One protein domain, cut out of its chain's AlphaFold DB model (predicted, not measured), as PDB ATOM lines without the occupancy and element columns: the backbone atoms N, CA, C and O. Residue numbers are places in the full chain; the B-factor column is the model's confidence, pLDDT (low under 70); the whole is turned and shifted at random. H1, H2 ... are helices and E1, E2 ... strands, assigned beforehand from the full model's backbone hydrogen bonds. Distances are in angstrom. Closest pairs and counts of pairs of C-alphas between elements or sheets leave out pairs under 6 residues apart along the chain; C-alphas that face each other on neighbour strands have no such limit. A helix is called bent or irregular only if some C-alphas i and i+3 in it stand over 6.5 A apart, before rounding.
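Overview. This is residues 77 to 205 of the 210 residues of the protein "Arabinose_bd domain-containing protein" of Pseudoteredinibacter isoporae (UniProt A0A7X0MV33). What shape do these atoms make? A twisted five-stranded sheet has H2 and H3 over one face, making two layers, and no named helix covers the other face. H1 folds back along H2 as a helical hairpin, and H4 lies beyond the E3 and E4 end of the sheet. What is the order of parts? The printed part has 129 residues, with five named helices and five named strands in the order H1 H2 E1 E2 H3 E3 H4 E4 E5 H5; the class is mixed, helices and strands, and the mixed sheet runs E1 E2 E5 E3 E4. How large is it? It is compact, with a radius of gyration of the C-alphas of 14.4 A and spans of 39 by 30 by 27 A.

Along the chain. Where are the first elements? H1 is residues 81 to 86, from C-alpha 81 at (44.596, 48.440, 92.049), and H2 is 92 to 105, 20.0 A long. E1 is 110 to 115, 16.5 A, and E2 is 121 to 128, 22.9 A. What follows? H3 is residues 139 to 160, 29.5 A, with a kink of 55 degrees near residue 154. E3 is 165 to 168, H4 176 to 179, E4 186 to 189, E5 194 to 199, 17.1 A, and H5 200 to 203, ending at C-alpha 203 at (52.978, 38.580, 73.892). Which helices are irregular? In H2, C-alphas 101 and 104 are 7.5 A apart, and in H3, C-alphas 156 and 159 are 9.6 A apart.

Arrangement. What does the hub, H2, meet? It touches H1, closest at the C-alphas of Leu 86 and Ala 95, 5.5 A, at a shallow tilt of 17 degrees, opposite ways. It only just touches H3 and H5, with 3 pairs of C-alphas within 8 A each, closest Val 92 to Leu 156, 6.2 A, and Asn 93 to Phe 203, 5.2 A. How do the strands pair? E1 and E2, a hairpin, are antiparallel, with N 113 and O 125 at 2.9 A; E2 and E5 are antiparallel, with N 124 and O 196 at 2.9 A. E5 and E3 are antiparallel, with N 167 and O 195 at 2.8 A; E3 and E4 are parallel, with N 168 and O 188 at 2.8 A. Where are the helices? On the same face, H2 is over E1 at a height over the sheet of 7.9 A, and H3 is over E5 at 9.8 A; H5 only grazes the sheet, and H1 and H4 are not on it. E2, H3, E3 form a split strand-helix-strand unit, two strands running the same way with E5 between them, and E3, H4, E4 form an unsplit one; both crossovers are right-handed. Are the helix backbones complete? Each O i to N i+4 pair is within hydrogen-bond range in H1, against 8 of 10 in H2 and 16 of 18 in H3; H4 and H5 are too short for such a pair.

Size, cuts and confidence. How far does it reach? The two C-alphas farthest apart, those of Arg 88 and Ser 175, are 40.9 A apart. Is it unbroken? The printed part has no cut, and no link is long. Where is confidence low? The mean pLDDT of the printed part is 90.8, and residues 133 to 136 and residue 176 are under 70.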
ATOM      1  N   ASP A  77      39.077  45.033  85.295       91.56
ATOM      2  CA  ASP A  77      38.816  45.883  86.461       91.56
ATOM      3  C   ASP A  77      38.684  45.092  87.775       91.56
ATOM      4  O   ASP A  77      38.994  45.633  88.833       91.56
ATOM      5  N   ALA A  78      38.341  43.795  87.726       90.56
ATOM      6  CA  ALA A  78      38.292  42.922  88.906       90.56
ATOM      7  C   ALA A  78      39.657  42.801  89.615       90.56
ATOM      8  O   ALA A  78      39.734  42.528  90.819       90.56
ATOM      9  N   LEU A  79      40.753  43.063  88.890       93.44
ATOM     10  CA  LEU A  79      42.105  43.146  89.446       93.44
ATOM     11  C   LEU A  79      42.328  44.411  90.303       93.44
ATOM     12  O   LEU A  79      43.386  44.562  90.920       93.44
ATOM     13  N   GLY A  80      41.356  45.329  90.354       92.62
ATOM     14  CA  GLY A  80      41.345  46.506  91.219       92.62
ATOM     15  C   GLY A  80      42.592  47.377  91.061       92.62
ATOM     16  O   GLY A  80      42.878  47.810  89.942       92.62
ATOM     17  N   PRO A  81      43.383  47.623  92.124       93.38
ATOM     18  CA  PRO A  81      44.596  48.440  92.049       93.38
ATOM     19  C   PRO A  81      45.609  47.985  90.988       93.38
ATOM     20  O   PRO A  81      46.314  48.818  90.415       93.38
ATOM     21  N   ILE A  82      45.668  46.685  90.688       95.50
ATOM     22  CA  ILE A  82      46.566  46.153  89.657       95.50
ATOM     23  C   ILE A  82      46.144  46.688  88.283       95.50
ATOM     24  O   ILE A  82      47.003  47.129  87.526       95.50
ATOM     25  N   SER A  83      44.840  46.758  87.982       93.38
ATOM     26  CA  SER A  83      44.340  47.292  86.701       93.38
ATOM     27  C   SER A  83      44.791  48.738  86.443       93.38
ATOM     28  O   SER A  83      45.086  49.121  85.312       93.38
ATOM     29  N   VAL A  84      44.937  49.540  87.505       92.38
ATOM     30  CA  VAL A  84      45.458  50.912  87.424       92.38
ATOM     31  C   VAL A  84      46.946  50.918  87.075       92.38
ATOM     32  O   VAL A  84      47.378  51.750  86.275       92.38
ATOM     33  N   ALA A  85      47.727  49.993  87.637       93.06
ATOM     34  CA  ALA A  85      49.148  49.851  87.326       93.06
ATOM     35  C   ALA A  85      49.378  49.454  85.855       93.06
ATOM     36  O   ALA A  85      50.304  49.976  85.228       93.06
ATOM     37  N   LEU A  86      48.487  48.636  85.278       92.06
ATOM     38  CA  LEU A  86      48.566  48.201  83.876       92.06
ATOM     39  C   LEU A  86      48.447  49.343  82.868       92.06
ATOM     40  O   LEU A  86      48.951  49.220  81.758       92.06
ATOM     41  N   LYS A  87      47.862  50.486  83.244       85.00
ATOM     42  CA  LYS A  87      47.766  51.663  82.358       85.00
ATOM     43  C   LYS A  87      49.127  52.219  81.927       85.00
ATOM     44  O   LYS A  87      49.185  53.039  81.019       85.00
ATOM     45  N   ARG A  88      50.211  51.829  82.606       87.12
ATOM     46  CA  ARG A  88      51.589  52.211  82.260       87.12
ATOM     47  C   ARG A  88      52.298  51.189  81.374       87.12
ATOM     48  O   ARG A  88      53.407  51.464  80.935       87.12
ATOM     49  N   SER A  89      51.703  50.021  81.161       93.38
ATOM     50  CA  SER A  89      52.274  48.976  80.323       93.38
ATOM     51  C   SER A  89      52.040  49.318  78.853       93.38
ATOM     52  O   SER A  89      50.923  49.603  78.433       93.38
ATOM     53  N   GLU A  90      53.105  49.279  78.061       92.81
ATOM     54  CA  GLU A  90      53.059  49.589  76.629       92.81
ATOM     55  C   GLU A  90      52.764  48.347  75.781       92.81
ATOM     56  O   GLU A  90      52.474  48.459  74.593       92.81
ATOM     57  N   SER A  91      52.850  47.159  76.381       95.50
ATOM     58  CA  SER A  91      52.744  45.866  75.702       95.50
ATOM     59  C   SER A  91      52.180  44.772  76.611       95.50
ATOM     60  O   SER A  91      52.193  44.886  77.841       95.50
ATOM     61  N   VAL A  92      51.668  43.706  75.989       96.25
ATOM     62  CA  VAL A  92      51.042  42.553  76.659       96.25
ATOM     63  C   VAL A  92      52.008  41.890  77.644       96.25
ATOM     64  O   VAL A  92      51.624  41.621  78.782       96.25
ATOM     65  N   ASN A  93      53.273  41.702  77.267       96.25
ATOM     66  CA  ASN A  93      54.299  41.160  78.155       96.25
ATOM     67  C   ASN A  93      54.503  42.028  79.399       96.25
ATOM     68  O   ASN A  93      54.498  41.507  80.511       96.25
ATOM     69  N   GLN A  94      54.622  43.350  79.246       96.38
ATOM     70  CA  GLN A  94      54.778  44.268  80.370       96.38
ATOM     71  C   GLN A  94      53.565  44.219  81.300       96.38
ATOM     72  O   GLN A  94      53.731  44.282  82.518       96.38
ATOM     73  N   ALA A  95      52.357  44.086  80.749       96.81
ATOM     74  CA  ALA A  95      51.143  43.954  81.544       96.81
ATOM     75  C   ALA A  95      51.100  42.628  82.312       96.81
ATOM     76  O   ALA A  95      50.888  42.637  83.521       96.81
ATOM     77  N   ILE A  96      51.362  41.494  81.656       96.69
ATOM     78  CA  ILE A  96      51.358  40.175  82.308       96.69
ATOM     79  C   ILE A  96      52.438  40.104  83.392       96.69
ATOM     80  O   ILE A  96      52.157  39.644  84.496       96.69
ATOM     81  N   GLN A  97      53.640  40.625  83.130       96.25
ATOM     82  CA  GLN A  97      54.709  40.703  84.132       96.25
ATOM     83  C   GLN A  97      54.317  41.611  85.311       96.25
ATOM     84  O   GLN A  97      54.583  41.276  86.464       96.25
ATOM     85  N   CYS A  98      53.634  42.732  85.051       96.75
ATOM     86  CA  CYS A  98      53.105  43.603  86.101       96.75
ATOM     87  C   CYS A  98      52.047  42.888  86.958       96.75
ATOM     88  O   CYS A  98      52.125  42.940  88.187       96.75
ATOM     89  N   ILE A  99      51.106  42.169  86.333       97.06
ATOM     90  CA  ILE A  99      50.118  41.347  87.043       97.06
ATOM     91  C   ILE A  99      50.839  40.296  87.885       97.06
ATOM     92  O   ILE A  99      50.572  40.207  89.077       97.06
ATOM     93  N   ALA A 100      51.788  39.555  87.312       96.88
ATOM     94  CA  ALA A 100      52.511  38.504  88.020       96.88
ATOM     95  C   ALA A 100      53.264  39.024  89.254       96.88
ATOM     96  O   ALA A 100      53.253  38.388  90.305       96.88
ATOM     97  N   GLN A 101      53.850  40.221  89.167       96.69
ATOM     98  CA  GLN A 101      54.514  40.862  90.303       96.69
ATOM     99  C   GLN A 101      53.530  41.341  91.377       96.69
ATOM    100  O   GLN A 101      53.849  41.287  92.565       96.69
ATOM    101  N   LEU A 102      52.345  41.816  90.987       96.81
ATOM    102  CA  LEU A 102      51.384  42.461  91.889       96.81
ATOM    103  C   LEU A 102      50.228  41.556  92.338       96.81
ATOM    104  O   LEU A 102      49.460  41.961  93.208       96.81
ATOM    105  N   ILE A 103      50.102  40.335  91.811       96.12
ATOM    106  CA  ILE A 103      48.957  39.445  92.073       96.12
ATOM    107  C   ILE A 103      48.776  39.102  93.557       96.12
ATOM    108  O   ILE A 103      47.657  38.878  94.010       96.12
ATOM    109  N   HIS A 104      49.846  39.166  94.350       94.25
ATOM    110  CA  HIS A 104      49.792  39.003  95.804       94.25
ATOM    111  C   HIS A 104      48.867  40.026  96.500       94.25
ATOM    112  O   HIS A 104      48.360  39.743  97.585       94.25
ATOM    113  N   ILE A 105      48.618  41.191  95.880       94.75
ATOM    114  CA  ILE A 105      47.626  42.186  96.330       94.75
ATOM    115  C   ILE A 105      46.205  41.624  96.208       94.75
ATOM    116  O   ILE A 105      45.357  41.891  97.059       94.75
ATOM    117  N   GLN A 106      45.939  40.835  95.164       94.25
ATOM    118  CA  GLN A 106      44.662  40.151  94.987       94.25
ATOM    119  C   GLN A 106      44.499  39.034  96.016       94.25
ATOM    120  O   GLN A 106      43.471  38.957  96.691       94.25
ATOM    121  N   SER A 107      45.510  38.175  96.134       93.88
ATOM    122  CA  SER A 107      45.619  37.187  97.201       93.88
ATOM    123  C   SER A 107      47.054  36.665  97.306       93.88
ATOM    124  O   SER A 107      47.616  36.268  96.288       93.88
ATOM    125  N   PRO A 108      47.627  36.545  98.518       92.25
ATOM    126  CA  PRO A 108      48.934  35.913  98.715       92.25
ATOM    127  C   PRO A 108      48.983  34.422  98.357       92.25
ATOM    128  O   PRO A 108      50.066  33.855  98.354       92.25
ATOM    129  N   ALA A 109      47.830  33.780  98.134       90.81
ATOM    130  CA  ALA A 109      47.754  32.381  97.718       90.81
ATOM    131  C   ALA A 109      47.975  32.195  96.209       90.81
ATOM    132  O   ALA A 109      48.188  31.072  95.767       90.81
ATOM    133  N   ILE A 110      47.876  33.262  95.409       92.88
ATOM    134  CA  ILE A 110      47.958  33.173  93.950       92.88
ATOM    135  C   ILE A 110      49.369  33.544  93.511       92.88
ATOM    136  O   ILE A 110      49.875  34.618  93.842       92.88
ATOM    137  N   HIS A 111      49.969  32.672  92.714       94.75
ATOM    138  CA  HIS A 111      51.259  32.886  92.080       94.75
ATOM    139  C   HIS A 111      51.096  32.793  90.569       94.75
ATOM    140  O   HIS A 111      50.349  31.957  90.069       94.75
ATOM    141  N   ILE A 112      51.776  33.679  89.846       97.12
ATOM    142  CA  ILE A 112      51.773  33.682  88.386       97.12
ATOM    143  C   ILE A 112      53.215  33.609  87.911       97.12
ATOM    144  O   ILE A 112      54.055  34.414  88.320       97.12
ATOM    145  N   HIS A 113      53.477  32.663  87.019       95.94
ATOM    146  CA  HIS A 113      54.762  32.476  86.364       95.94
ATOM    147  C   HIS A 113      54.593  32.603  84.852       95.94
ATOM    148  O   HIS A 113      53.560  32.235  84.296       95.94
ATOM    149  N   VAL A 114      55.610  33.136  84.183       97.00
ATOM    150  CA  VAL A 114      55.648  33.221  82.722       97.00
ATOM    151  C   VAL A 114      56.862  32.441  82.251       97.00
ATOM    152  O   VAL A 114      57.989  32.779  82.613       97.00
ATOM    153  N   ASP A 115      56.622  31.397  81.468       96.25
ATOM    154  CA  ASP A 115      57.657  30.617  80.806       96.25
ATOM    155  C   ASP A 115      57.733  31.023  79.328       96.25
ATOM    156  O   ASP A 115      56.760  30.974  78.573       96.25
ATOM    157  N   GLU A 116      58.924  31.478  78.952       95.62
ATOM    158  CA  GLU A 116      59.273  32.028  77.647       95.62
ATOM    159  C   GLU A 116      60.357  31.198  76.938       95.62
ATOM    160  O   GLU A 116      60.980  31.693  75.999       95.62
ATOM    161  N   ASN A 117      60.620  29.972  77.408       94.38
ATOM    162  CA  ASN A 117      61.679  29.110  76.878       94.38
ATOM    163  C   ASN A 117      61.390  28.601  75.456       94.38
ATOM    164  O   ASN A 117      62.324  28.268  74.726       94.38
ATOM    165  N   ASP A 118      60.116  28.532  75.067       93.19
ATOM    166  CA  ASP A 118      59.698  28.179  73.713       93.19
ATOM    167  C   ASP A 118      59.775  29.415  72.784       93.19
ATOM    168  O   ASP A 118      59.316  30.501  73.155       93.19
ATOM    169  N   PRO A 119      60.381  29.304  71.585       92.38
ATOM    170  CA  PRO A 119      60.505  30.430  70.660       92.38
ATOM    171  C   PRO A 119      59.171  30.883  70.045       92.38
ATOM    172  O   PRO A 119      59.049  32.055  69.687       92.38
ATOM    173  N   ASP A 120      58.187  29.990  69.930       94.12
ATOM    174  CA  ASP A 120      56.916  30.231  69.240       94.12
ATOM    175  C   ASP A 120      55.737  30.392  70.217       94.12
ATOM    176  O   ASP A 120      54.675  30.903  69.842       94.12
ATOM    177  N   CYS A 121      55.926  30.018  71.486       95.06
ATOM    178  CA  CYS A 121      54.894  30.023  72.517       95.06
ATOM    179  C   CYS A 121      55.336  30.741  73.804       95.06
ATOM    180  O   CYS A 121      56.495  30.703  74.206       95.06
ATOM    181  N   VAL A 122      54.382  31.372  74.489       97.12
ATOM    182  CA  VAL A 122      54.527  31.798  75.886       97.12
ATOM    183  C   VAL A 122      53.512  31.054  76.729       97.12
ATOM    184  O   VAL A 122      52.319  31.047  76.417       97.12
ATOM    185  N   LYS A 123      53.988  30.469  77.825       97.06
ATOM    186  CA  LYS A 123      53.160  29.770  78.800       97.06
ATOM    187  C   LYS A 123      52.969  30.661  80.027       97.06
ATOM    188  O   LYS A 123      53.917  30.936  80.757       97.06
ATOM    189  N   ILE A 124      51.738  31.111  80.260       98.00
ATOM    190  CA  ILE A 124      51.335  31.750  81.520       98.00
ATOM    191  C   ILE A 124      50.854  30.648  82.455       98.00
ATOM    192  O   ILE A 124      49.971  29.886  82.080       98.00
ATOM    193  N   ILE A 125      51.420  30.556  83.652       97.44
ATOM    194  CA  ILE A 125      51.134  29.521  84.647       97.44
ATOM    195  C   ILE A 125      50.543  30.199  85.876       97.44
ATOM    196  O   ILE A 125      51.088  31.203  86.335       97.44
ATOM    197  N   ILE A 126      49.447  29.659  86.402       96.06
ATOM    198  CA  ILE A 126      48.847  30.111  87.657       96.06
ATOM    199  C   ILE A 126      48.827  28.951  88.643       96.06
ATOM    200  O   ILE A 126      48.237  27.905  88.372       96.06
ATOM    201  N   ASP A 127      49.414  29.191  89.810       91.94
ATOM    202  CA  ASP A 127      49.390  28.281  90.944       91.94
ATOM    203  C   ASP A 127      48.590  28.900  92.090       91.94
ATOM    204  O   ASP A 127      48.728  30.087  92.408       91.94
ATOM    205  N   ILE A 128      47.750  28.082  92.722       89.56
ATOM    206  CA  ILE A 128      46.979  28.459  93.905       89.56
ATOM    207  C   ILE A 128      47.507  27.633  95.072       89.56
ATOM    208  O   ILE A 128      47.252  26.436  95.179       89.56
ATOM    209  N   ILE A 129      48.263  28.280  95.953       86.75
ATOM    210  CA  ILE A 129      48.878  27.642  97.110       86.75
ATOM    211  C   ILE A 129      48.003  27.894  98.334       86.75
ATOM    212  O   ILE A 129      48.028  28.962  98.947       86.75
ATOM    213  N   THR A 130      47.246  26.870  98.714       79.50
ATOM    214  CA  THR A 130      46.485  26.823  99.965       79.50
ATOM    215  C   THR A 130      46.988  25.672 100.824       79.50
ATOM    216  O   THR A 130      47.126  24.558 100.335       79.50
ATOM    217  N   SER A 131      47.258  25.919 102.111       70.44
ATOM    218  CA  SER A 131      47.869  24.917 103.004       70.44
ATOM    219  C   SER A 131      47.023  23.661 103.234       70.44
ATOM    220  O   SER A 131      47.577  22.637 103.621       70.44
ATOM    221  N   ASP A 132      45.710  23.742 103.005       70.94
ATOM    222  CA  ASP A 132      44.743  22.755 103.504       70.94
ATOM    223  C   ASP A 132      43.754  22.249 102.437       70.94
ATOM    224  O   ASP A 132      42.869  21.463 102.762       70.94
ATOM    225  N   LEU A 133      43.869  22.698 101.180       68.50
ATOM    226  CA  LEU A 133      42.922  22.372 100.105       68.50
ATOM    227  C   LEU A 133      43.670  22.016  98.819       68.50
ATOM    228  O   LEU A 133      44.603  22.720  98.429       68.50
ATOM    229  N   SER A 134      43.259  20.927  98.169       68.69
ATOM    230  CA  SER A 134      43.754  20.531  96.849       68.69
ATOM    231  C   SER A 134      42.890  21.134  95.738       68.69
ATOM    232  O   SER A 134      41.757  21.547  95.982       68.69
ATOM    233  N   HIS A 135      43.368  21.130  94.488       64.62
ATOM    234  CA  HIS A 135      42.552  21.558  93.342       64.62
ATOM    235  C   HIS A 135      41.251  20.749  93.185       64.62
ATOM    236  O   HIS A 135      40.255  21.287  92.706       64.62
ATOM    237  N   GLN A 136      41.232  19.482  93.618       64.94
ATOM    238  CA  GLN A 136      40.032  18.637  93.569       64.94
ATOM    239  C   GLN A 136      38.946  19.105  94.548       64.94
ATOM    240  O   GLN A 136      37.767  18.857  94.311       64.94
ATOM    241  N   ASP A 137      39.336  19.823  95.602       72.94
ATOM    242  CA  ASP A 137      38.424  20.368  96.609       72.94
ATOM    243  C   ASP A 137      37.835  21.730  96.195       72.94
ATOM    244  O   ASP A 137      37.050  22.315  96.938       72.94
ATOM    245  N   MET A 138      38.226  22.266  95.031       84.62
ATOM    246  CA  MET A 138      37.902  23.634  94.617       84.62
ATOM    247  C   MET A 138      37.572  23.757  93.120       84.62
ATOM    248  O   MET A 138      37.991  24.708  92.455       84.62
ATOM    249  N   LEU A 139      36.811  22.804  92.577       88.56
ATOM    250  CA  LEU A 139      36.483  22.710  91.147       88.56
ATOM    251  C   LEU A 139      35.899  24.013  90.579       88.56
ATOM    252  O   LEU A 139      36.304  24.479  89.511       88.56
ATOM    253  N   GLN A 140      34.975  24.652  91.300       93.44
ATOM    254  CA  GLN A 140      34.378  25.909  90.853       93.44
ATOM    255  C   GLN A 140      35.386  27.066  90.890       93.44
ATOM    256  O   GLN A 140      35.347  27.943  90.029       93.44
ATOM    257  N   ASN A 141      36.321  27.067  91.843       93.50
ATOM    258  CA  ASN A 141      37.387  28.067  91.899       93.50
ATOM    259  C   ASN A 141      38.417  27.879  90.772       93.50
ATOM    260  O   ASN A 141      38.873  28.863  90.187       93.50
ATOM    261  N   VAL A 142      38.740  26.630  90.419       92.56
ATOM    262  CA  VAL A 142      39.577  26.328  89.249       92.56
ATOM    263  C   VAL A 142      38.875  26.804  87.980       92.56
ATOM    264  O   VAL A 142      39.462  27.554  87.208       92.56
ATOM    265  N   GLY A 143      37.592  26.475  87.791       94.19
ATOM    266  CA  GLY A 143      36.810  26.965  86.650       94.19
ATOM    267  C   GLY A 143      36.773  28.498  86.552       94.19
ATOM    268  O   GLY A 143      36.964  29.062  85.471       94.19
ATOM    269  N   LEU A 144      36.593  29.174  87.689       96.06
ATOM    270  CA  LEU A 144      36.658  30.631  87.773       96.06
ATOM    271  C   LEU A 144      38.025  31.146  87.321       96.06
ATOM    272  O   LEU A 144      38.082  32.004  86.445       96.06
ATOM    273  N   THR A 145      39.117  30.592  87.844       95.25
ATOM    274  CA  THR A 145      40.484  30.981  87.459       95.25
ATOM    275  C   THR A 145      40.724  30.783  85.960       95.25
ATOM    276  O   THR A 145      41.198  31.705  85.290       95.25
ATOM    277  N   LEU A 146      40.336  29.618  85.424       95.19
ATOM    278  CA  LEU A 146      40.520  29.231  84.022       95.19
ATOM    279  C   LEU A 146      39.936  30.262  83.047       95.19
ATOM    280  O   LEU A 146      40.615  30.739  82.135       95.19
ATOM    281  N   THR A 147      38.677  30.629  83.270       95.94
ATOM    282  CA  THR A 147      37.954  31.563  82.396       95.94
ATOM    283  C   THR A 147      38.281  33.022  82.696       95.94
ATOM    284  O   THR A 147      38.427  33.802  81.762       95.94
ATOM    285  N   SER A 148      38.513  33.394  83.959       96.19
ATOM    286  CA  SER A 148      38.901  34.771  84.309       96.19
ATOM    287  C   SER A 148      40.233  35.163  83.681       96.19
ATOM    288  O   SER A 148      40.364  36.250  83.125       96.19
ATOM    289  N   CYS A 149      41.233  34.277  83.740       96.00
ATOM    290  CA  CYS A 149      42.525  34.538  83.114       96.00
ATOM    291  C   CYS A 149      42.385  34.648  81.590       96.00
ATOM    292  O   CYS A 149      42.935  35.578  81.002       96.00
ATOM    293  N   GLN A 150      41.591  33.768  80.963       95.69
ATOM    294  CA  GLN A 150      41.294  33.862  79.534       95.69
ATOM    295  C   GLN A 150      40.715  35.236  79.176       95.69
ATOM    296  O   GLN A 150      41.204  35.880  78.252       95.69
ATOM    297  N   GLU A 151      39.707  35.705  79.913       95.38
ATOM    298  CA  GLU A 151      39.059  36.983  79.617       95.38
ATOM    299  C   GLU A 151      39.965  38.186  79.893       95.38
ATOM    300  O   GLU A 151      39.919  39.173  79.154       95.38
ATOM    301  N   ILE A 152      40.846  38.110  80.893       95.25
ATOM    302  CA  ILE A 152      41.877  39.130  81.125       95.25
ATOM    303  C   ILE A 152      42.873  39.159  79.958       95.25
ATOM    304  O   ILE A 152      43.150  40.232  79.423       95.25
ATOM    305  N   LEU A 153      43.378  38.003  79.513       95.50
ATOM    306  CA  LEU A 153      44.276  37.921  78.357       95.50
ATOM    307  C   LEU A 153      43.592  38.431  77.080       95.50
ATOM    308  O   LEU A 153      44.204  39.171  76.308       95.50
ATOM    309  N   ARG A 154      42.311  38.105  76.885       95.38
ATOM    310  CA  ARG A 154      41.496  38.593  75.767       95.38
ATOM    311  C   ARG A 154      41.360  40.113  75.782       95.38
ATOM    312  O   ARG A 154      41.494  40.733  74.734       95.38
ATOM    313  N   GLN A 155      41.149  40.725  76.947       94.75
ATOM    314  CA  GLN A 155      41.088  42.186  77.095       94.75
ATOM    315  C   GLN A 155      42.448  42.860  76.863       94.75
ATOM    316  O   GLN A 155      42.504  43.928  76.256       94.75
ATOM    317  N   LEU A 156      43.546  42.237  77.299       94.62
ATOM    318  CA  LEU A 156      44.899  42.757  77.079       94.62
ATOM    319  C   LEU A 156      45.304  42.712  75.598       94.62
ATOM    320  O   LEU A 156      45.836  43.697  75.086       94.62
ATOM    321  N   ILE A 157      45.045  41.588  74.921       95.38
ATOM    322  CA  ILE A 157      45.476  41.325  73.536       95.38
ATOM    323  C   ILE A 157      44.478  41.895  72.508       95.38
ATOM    324  O   ILE A 157      44.866  42.325  71.420       95.38
ATOM    325  N   GLY A 158      43.186  41.918  72.832       94.12
ATOM    326  CA  GLY A 158      42.127  42.419  71.959       94.12
ATOM    327  C   GLY A 158      41.785  41.468  70.811       94.12
ATOM    328  O   GLY A 158      41.743  40.250  70.969       94.12
ATOM    329  N   ALA A 159      41.525  42.026  69.626       92.44
ATOM    330  CA  ALA A 159      41.019  41.277  68.467       92.44
ATOM    331  C   ALA A 159      41.960  40.170  67.957       92.44
ATOM    332  O   ALA A 159      41.518  39.281  67.236       92.44
ATOM    333  N   GLN A 160      43.246  40.231  68.309       93.25
ATOM    334  CA  GLN A 160      44.226  39.214  67.931       93.25
ATOM    335  C   GLN A 160      44.258  38.037  68.905       93.25
ATOM    336  O   GLN A 160      44.981  37.088  68.654       93.25
ATOM    337  N   PHE A 161      43.494  38.073  69.999       95.12
ATOM    338  CA  PHE A 161      43.540  37.045  71.028       95.12
ATOM    339  C   PHE A 161      43.326  35.635  70.468       95.12
ATOM    340  O   PHE A 161      42.306  35.343  69.840       95.12
ATOM    341  N   LYS A 162      44.278  34.748  70.763       94.38
ATOM    342  CA  LYS A 162      44.205  33.325  70.457       94.38
ATOM    343  C   LYS A 162      44.902  32.531  71.549       94.38
ATOM    344  O   LYS A 162      46.025  32.855  71.931       94.38
ATOM    345  N   LEU A 163      44.268  31.446  71.971       95.31
ATOM    346  CA  LEU A 163      44.929  30.406  72.741       95.31
ATOM    347  C   LEU A 163      45.350  29.246  71.846       95.31
ATOM    348  O   LEU A 163      44.623  28.849  70.936       95.31
ATOM    349  N   LEU A 164      46.527  28.701  72.129       95.19
ATOM    350  CA  LEU A 164      47.008  27.459  71.536       95.19
ATOM    351  C   LEU A 164      46.499  26.259  72.333       95.19
ATOM    352  O   LEU A 164      46.001  25.302  71.750       95.19
ATOM    353  N   LYS A 165      46.619  26.324  73.662       94.94
ATOM    354  CA  LYS A 165      46.322  25.216  74.572       94.94
ATOM    355  C   LYS A 165      46.055  25.727  75.988       94.94
ATOM    356  O   LYS A 165      46.657  26.722  76.402       94.94
ATOM    357  N   ILE A 166      45.220  25.012  76.735       95.25
ATOM    358  CA  ILE A 166      45.062  25.156  78.187       95.25
ATOM    359  C   ILE A 166      45.490  23.864  78.871       95.25
ATOM    360  O   ILE A 166      45.102  22.784  78.440       95.25
ATOM    361  N   GLU A 167      46.262  23.973  79.944       94.50
ATOM    362  CA  GLU A 167      46.590  22.868  80.847       94.50
ATOM    363  C   GLU A 167      45.753  22.981  82.123       94.50
ATOM    364  O   GLU A 167      45.596  24.075  82.671       94.50
ATOM    365  N   ILE A 168      45.198  21.858  82.581       91.38
ATOM    366  CA  ILE A 168      44.334  21.768  83.760       91.38
ATOM    367  C   ILE A 168      44.850  20.644  84.677       91.38
ATOM    368  O   ILE A 168      45.034  19.514  84.215       91.38
ATOM    369  N   PRO A 169      45.043  20.899  85.986       85.00
ATOM    370  CA  PRO A 169      45.760  19.984  86.878       85.00
ATOM    371  C   PRO A 169      44.961  18.772  87.391       85.00
ATOM    372  O   PRO A 169      45.407  18.053  88.281       85.00
ATOM    373  N   HIS A 170      43.762  18.528  86.872       80.00
ATOM    374  CA  HIS A 170      42.917  17.393  87.255       80.00
ATOM    375  C   HIS A 170      42.175  16.847  86.030       80.00
ATOM    376  O   HIS A 170      42.220  17.444  84.952       80.00
ATOM    377  N   ASP A 171      41.478  15.724  86.198       78.69
ATOM    378  CA  ASP A 171      40.629  15.126  85.164       78.69
ATOM    379  C   ASP A 171      39.406  16.016  84.844       78.69
ATOM    380  O   ASP A 171      39.165  17.036  85.493       78.69
ATOM    381  N   LEU A 172      38.614  15.644  83.842       73.25
ATOM    382  CA  LEU A 172      37.374  16.323  83.466       73.25
ATOM    383  C   LEU A 172      36.479  16.607  84.692       73.25
ATOM    384  O   LEU A 172      35.939  15.686  85.302       73.25
ATOM    385  N   MET A 173      36.255  17.891  85.015       70.69
ATOM    386  CA  MET A 173      35.342  18.293  86.107       70.69
ATOM    387  C   MET A 173      33.870  18.069  85.750       70.69
ATOM    388  O   MET A 173      33.013  17.882  86.611       70.69
ATOM    389  N   PHE A 174      33.572  18.139  84.456       72.50
ATOM    390  CA  PHE A 174      32.251  18.002  83.854       72.50
ATOM    391  C   PHE A 174      32.420  17.516  82.408       72.50
ATOM    392  O   PHE A 174      33.539  17.383  81.913       72.50
ATOM    393  N   SER A 175      31.314  17.220  81.720       70.69
ATOM    394  CA  SER A 175      31.339  16.727  80.336       70.69
ATOM    395  C   SER A 175      32.197  17.618  79.432       70.69
ATOM    396  O   SER A 175      32.067  18.839  79.493       70.69
ATOM    397  N   SER A 176      32.992  17.027  78.537       69.81
ATOM    398  CA  SER A 176      33.854  17.760  77.592       69.81
ATOM    399  C   SER A 176      33.117  18.854  76.809       69.81
ATOM    400  O   SER A 176      33.658  19.936  76.608       69.81
ATOM    401  N   THR A 177      31.845  18.626  76.469       74.94
ATOM    402  CA  THR A 177      30.974  19.599  75.790       74.94
ATOM    403  C   THR A 177      30.785  20.905  76.562       74.94
ATOM    404  O   THR A 177      30.476  21.923  75.963       74.94
ATOM    405  N   LYS A 178      30.951  20.900  77.892       83.00
ATOM    406  CA  LYS A 178      30.864  22.116  78.709       83.00
ATOM    407  C   LYS A 178      32.118  22.960  78.621       83.00
ATOM    408  O   LYS A 178      32.008  24.171  78.656       83.00
ATOM    409  N   TYR A 179      33.288  22.350  78.472       84.19
ATOM    410  CA  TYR A 179      34.515  23.111  78.269       84.19
ATOM    411  C   TYR A 179      34.519  23.818  76.911       84.19
ATOM    412  O   TYR A 179      34.902  24.982  76.843       84.19
ATOM    413  N   SER A 180      34.009  23.169  75.859       85.81
ATOM    414  CA  SER A 180      33.888  23.790  74.532       85.81
ATOM    415  C   SER A 180      32.918  24.976  74.476       85.81
ATOM    416  O   SER A 180      32.963  25.730  73.514       85.81
ATOM    417  N   ASP A 181      32.055  25.165  75.484       90.44
ATOM    418  CA  ASP A 181      31.208  26.363  75.584       90.44
ATOM    419  C   ASP A 181      32.023  27.616  75.993       90.44
ATOM    420  O   ASP A 181      31.559  28.736  75.788       90.44
ATOM    421  N   TYR A 182      33.218  27.445  76.584       92.00
ATOM    422  CA  TYR A 182      34.041  28.538  77.136       92.00
ATOM    423  C   TYR A 182      35.434  28.660  76.505       92.00
ATOM    424  O   TYR A 182      36.044  29.731  76.583       92.00
ATOM    425  N   PHE A 183      35.945  27.581  75.908       91.00
ATOM    426  CA  PHE A 183      37.297  27.504  75.363       91.00
ATOM    427  C   PHE A 183      37.268  27.077  73.894       91.00
ATOM    428  O   PHE A 183      36.795  25.990  73.566       91.00
ATOM    429  N   ASP A 184      37.855  27.908  73.032       88.06
ATOM    430  CA  ASP A 184      38.042  27.637  71.597       88.06
ATOM    431  C   ASP A 184      39.422  27.007  71.294       88.06
ATOM    432  O   ASP A 184      39.931  27.103  70.176       88.06
ATOM    433  N   SER A 185      40.074  26.412  72.298       90.19
ATOM    434  CA  SER A 185      41.428  25.852  72.208       90.19
ATOM    435  C   SER A 185      41.489  24.407  72.685       90.19
ATOM    436  O   SER A 185      40.602  23.937  73.398       90.19
ATOM    437  N   ASP A 186      42.588  23.726  72.360       91.50
ATOM    438  CA  ASP A 186      42.874  22.408  72.916       91.50
ATOM    439  C   ASP A 186      43.021  22.488  74.444       91.50
ATOM    440  O   ASP A 186      43.544  23.466  74.989       91.50
ATOM    441  N   ILE A 187      42.553  21.450  75.138       92.25
ATOM    442  CA  ILE A 187      42.642  21.332  76.594       92.25
ATOM    443  C   ILE A 187      43.366  20.038  76.939       92.25
ATOM    444  O   ILE A 187      42.966  18.952  76.519       92.25
ATOM    445  N   GLU A 188      44.417  20.169  77.735       92.88
ATOM    446  CA  GLU A 188      45.180  19.075  78.309       92.88
ATOM    447  C   GLU A 188      44.829  18.944  79.795       92.88
ATOM    448  O   GLU A 188      44.969  19.887  80.570       92.88
ATOM    449  N   PHE A 189      44.326  17.774  80.180       90.88
ATOM    450  CA  PHE A 189      43.960  17.449  81.561       90.88
ATOM    451  C   PHE A 189      45.083  16.672  82.251       90.88
ATOM    452  O   PHE A 189      45.912  16.050  81.586       90.88
ATOM    453  N   ASN A 190      45.040  16.613  83.583       88.88
ATOM    454  CA  ASN A 190      46.043  15.941  84.421       88.88
ATOM    455  C   ASN A 190      47.464  16.525  84.275       88.88
ATOM    456  O   ASN A 190      48.451  15.793  84.334       88.88
ATOM    457  N   SER A 191      47.563  17.840  84.076       89.00
ATOM    458  CA  SER A 191      48.834  18.578  84.046       89.00
ATOM    459  C   SER A 191      49.327  18.946  85.459       89.00
ATOM    460  O   SER A 191      48.666  18.660  86.453       89.00
ATOM    461  N   GLU A 192      50.495  19.584  85.577       85.75
ATOM    462  CA  GLU A 192      51.040  19.995  86.887       85.75
ATOM    463  C   GLU A 192      50.345  21.243  87.465       85.75
ATOM    464  O   GLU A 192      50.071  21.300  88.663       85.75
ATOM    465  N   SER A 193      49.999  22.208  86.607       86.19
ATOM    466  CA  SER A 193      49.429  23.511  86.985       86.19
ATOM    467  C   SER A 193      48.349  23.949  85.994       86.19
ATOM    468  O   SER A 193      48.187  23.346  84.931       86.19
ATOM    469  N   MET A 194      47.621  25.026  86.313       94.31
ATOM    470  CA  MET A 194      46.800  25.717  85.315       94.31
ATOM    471  C   MET A 194      47.710  26.546  84.416       94.31
ATOM    472  O   MET A 194      48.451  27.394  84.921       94.31
ATOM    473  N   ALA A 195      47.662  26.332  83.102       96.62
ATOM    474  CA  ALA A 195      48.470  27.128  82.188       96.62
ATOM    475  C   ALA A 195      47.766  27.473  80.878       96.62
ATOM    476  O   ALA A 195      47.011  26.674  80.334       96.62
ATOM    477  N   TRP A 196      48.072  28.654  80.348       97.50
ATOM    478  CA  TRP A 196      47.569  29.178  79.084       97.50
ATOM    479  C   TRP A 196      48.751  29.366  78.148       97.50
ATOM    480  O   TRP A 196      49.717  30.056  78.476       97.50
ATOM    481  N   HIS A 197      48.658  28.753  76.976       97.38
ATOM    482  CA  HIS A 197      49.658  28.852  75.923       97.38
ATOM    483  C   HIS A 197      49.174  29.850  74.882       97.38
ATOM    484  O   HIS A 197      48.126  29.639  74.264       97.38
ATOM    485  N   ILE A 198      49.931  30.925  74.677       96.75
ATOM    486  CA  ILE A 198      49.653  31.929  73.647       96.75
ATOM    487  C   ILE A 198      50.807  32.002  72.640       96.75
ATOM    488  O   ILE A 198      51.957  31.761  73.011       96.75
ATOM    489  N   PRO A 199      50.537  32.367  71.378       96.56
ATOM    490  CA  PRO A 199      51.587  32.666  70.411       96.56
ATOM    491  C   PRO A 199      52.549  33.763  70.903       96.56
ATOM    492  O   PRO A 199      52.126  34.766  71.487       96.56
ATOM    493  N   LYS A 200      53.853  33.592  70.654       95.06
ATOM    494  CA  LYS A 200      54.900  34.528  71.110       95.06
ATOM    495  C   LYS A 200      54.756  35.938  70.531       95.06
ATOM    496  O   LYS A 200      55.117  36.916  71.186       95.06
ATOM    497  N   ASP A 201      54.236  36.060  69.315       94.25
ATOM    498  CA  ASP A 201      53.988  37.346  68.659       94.25
ATOM    499  C   ASP A 201      52.945  38.185  69.416       94.25
ATOM    500  O   ASP A 201      53.157  39.382  69.612       94.25
ATOM    501  N   MET A 202      51.893  37.551  69.942       93.56
ATOM    502  CA  MET A 202      50.851  38.209  70.740       93.56
ATOM    503  C   MET A 202      51.381  38.795  72.042       93.56
ATOM    504  O   MET A 202      50.927  39.849  72.485       93.56
ATOM    505  N   PHE A 203      52.373  38.139  72.641       92.69
ATOM    506  CA  PHE A 203      52.978  38.580  73.892       92.69
ATOM    507  C   PHE A 203      53.689  39.937  73.759       92.69
ATOM    508  O   PHE A 203      53.808  40.667  74.736       92.69
ATOM    509  N   ASN A 204      54.111  40.322  72.552       91.81
ATOM    510  CA  ASN A 204      54.805  41.590  72.301       91.81
ATOM    511  C   ASN A 204      53.899  42.686  71.720       91.81
ATOM    512  O   ASN A 204      54.380  43.778  71.414       91.81
ATOM    513  N   LEU A 205      52.604  42.414  71.543       94.50
ATOM    514  CA  LEU A 205      51.671  43.398  71.002       94.50
ATOM    515  C   LEU A 205      51.459  44.569  71.973       94.50
ATOM    516  O   LEU A 205      51.517  44.371  73.192       94.50
TER     517      LEU A 205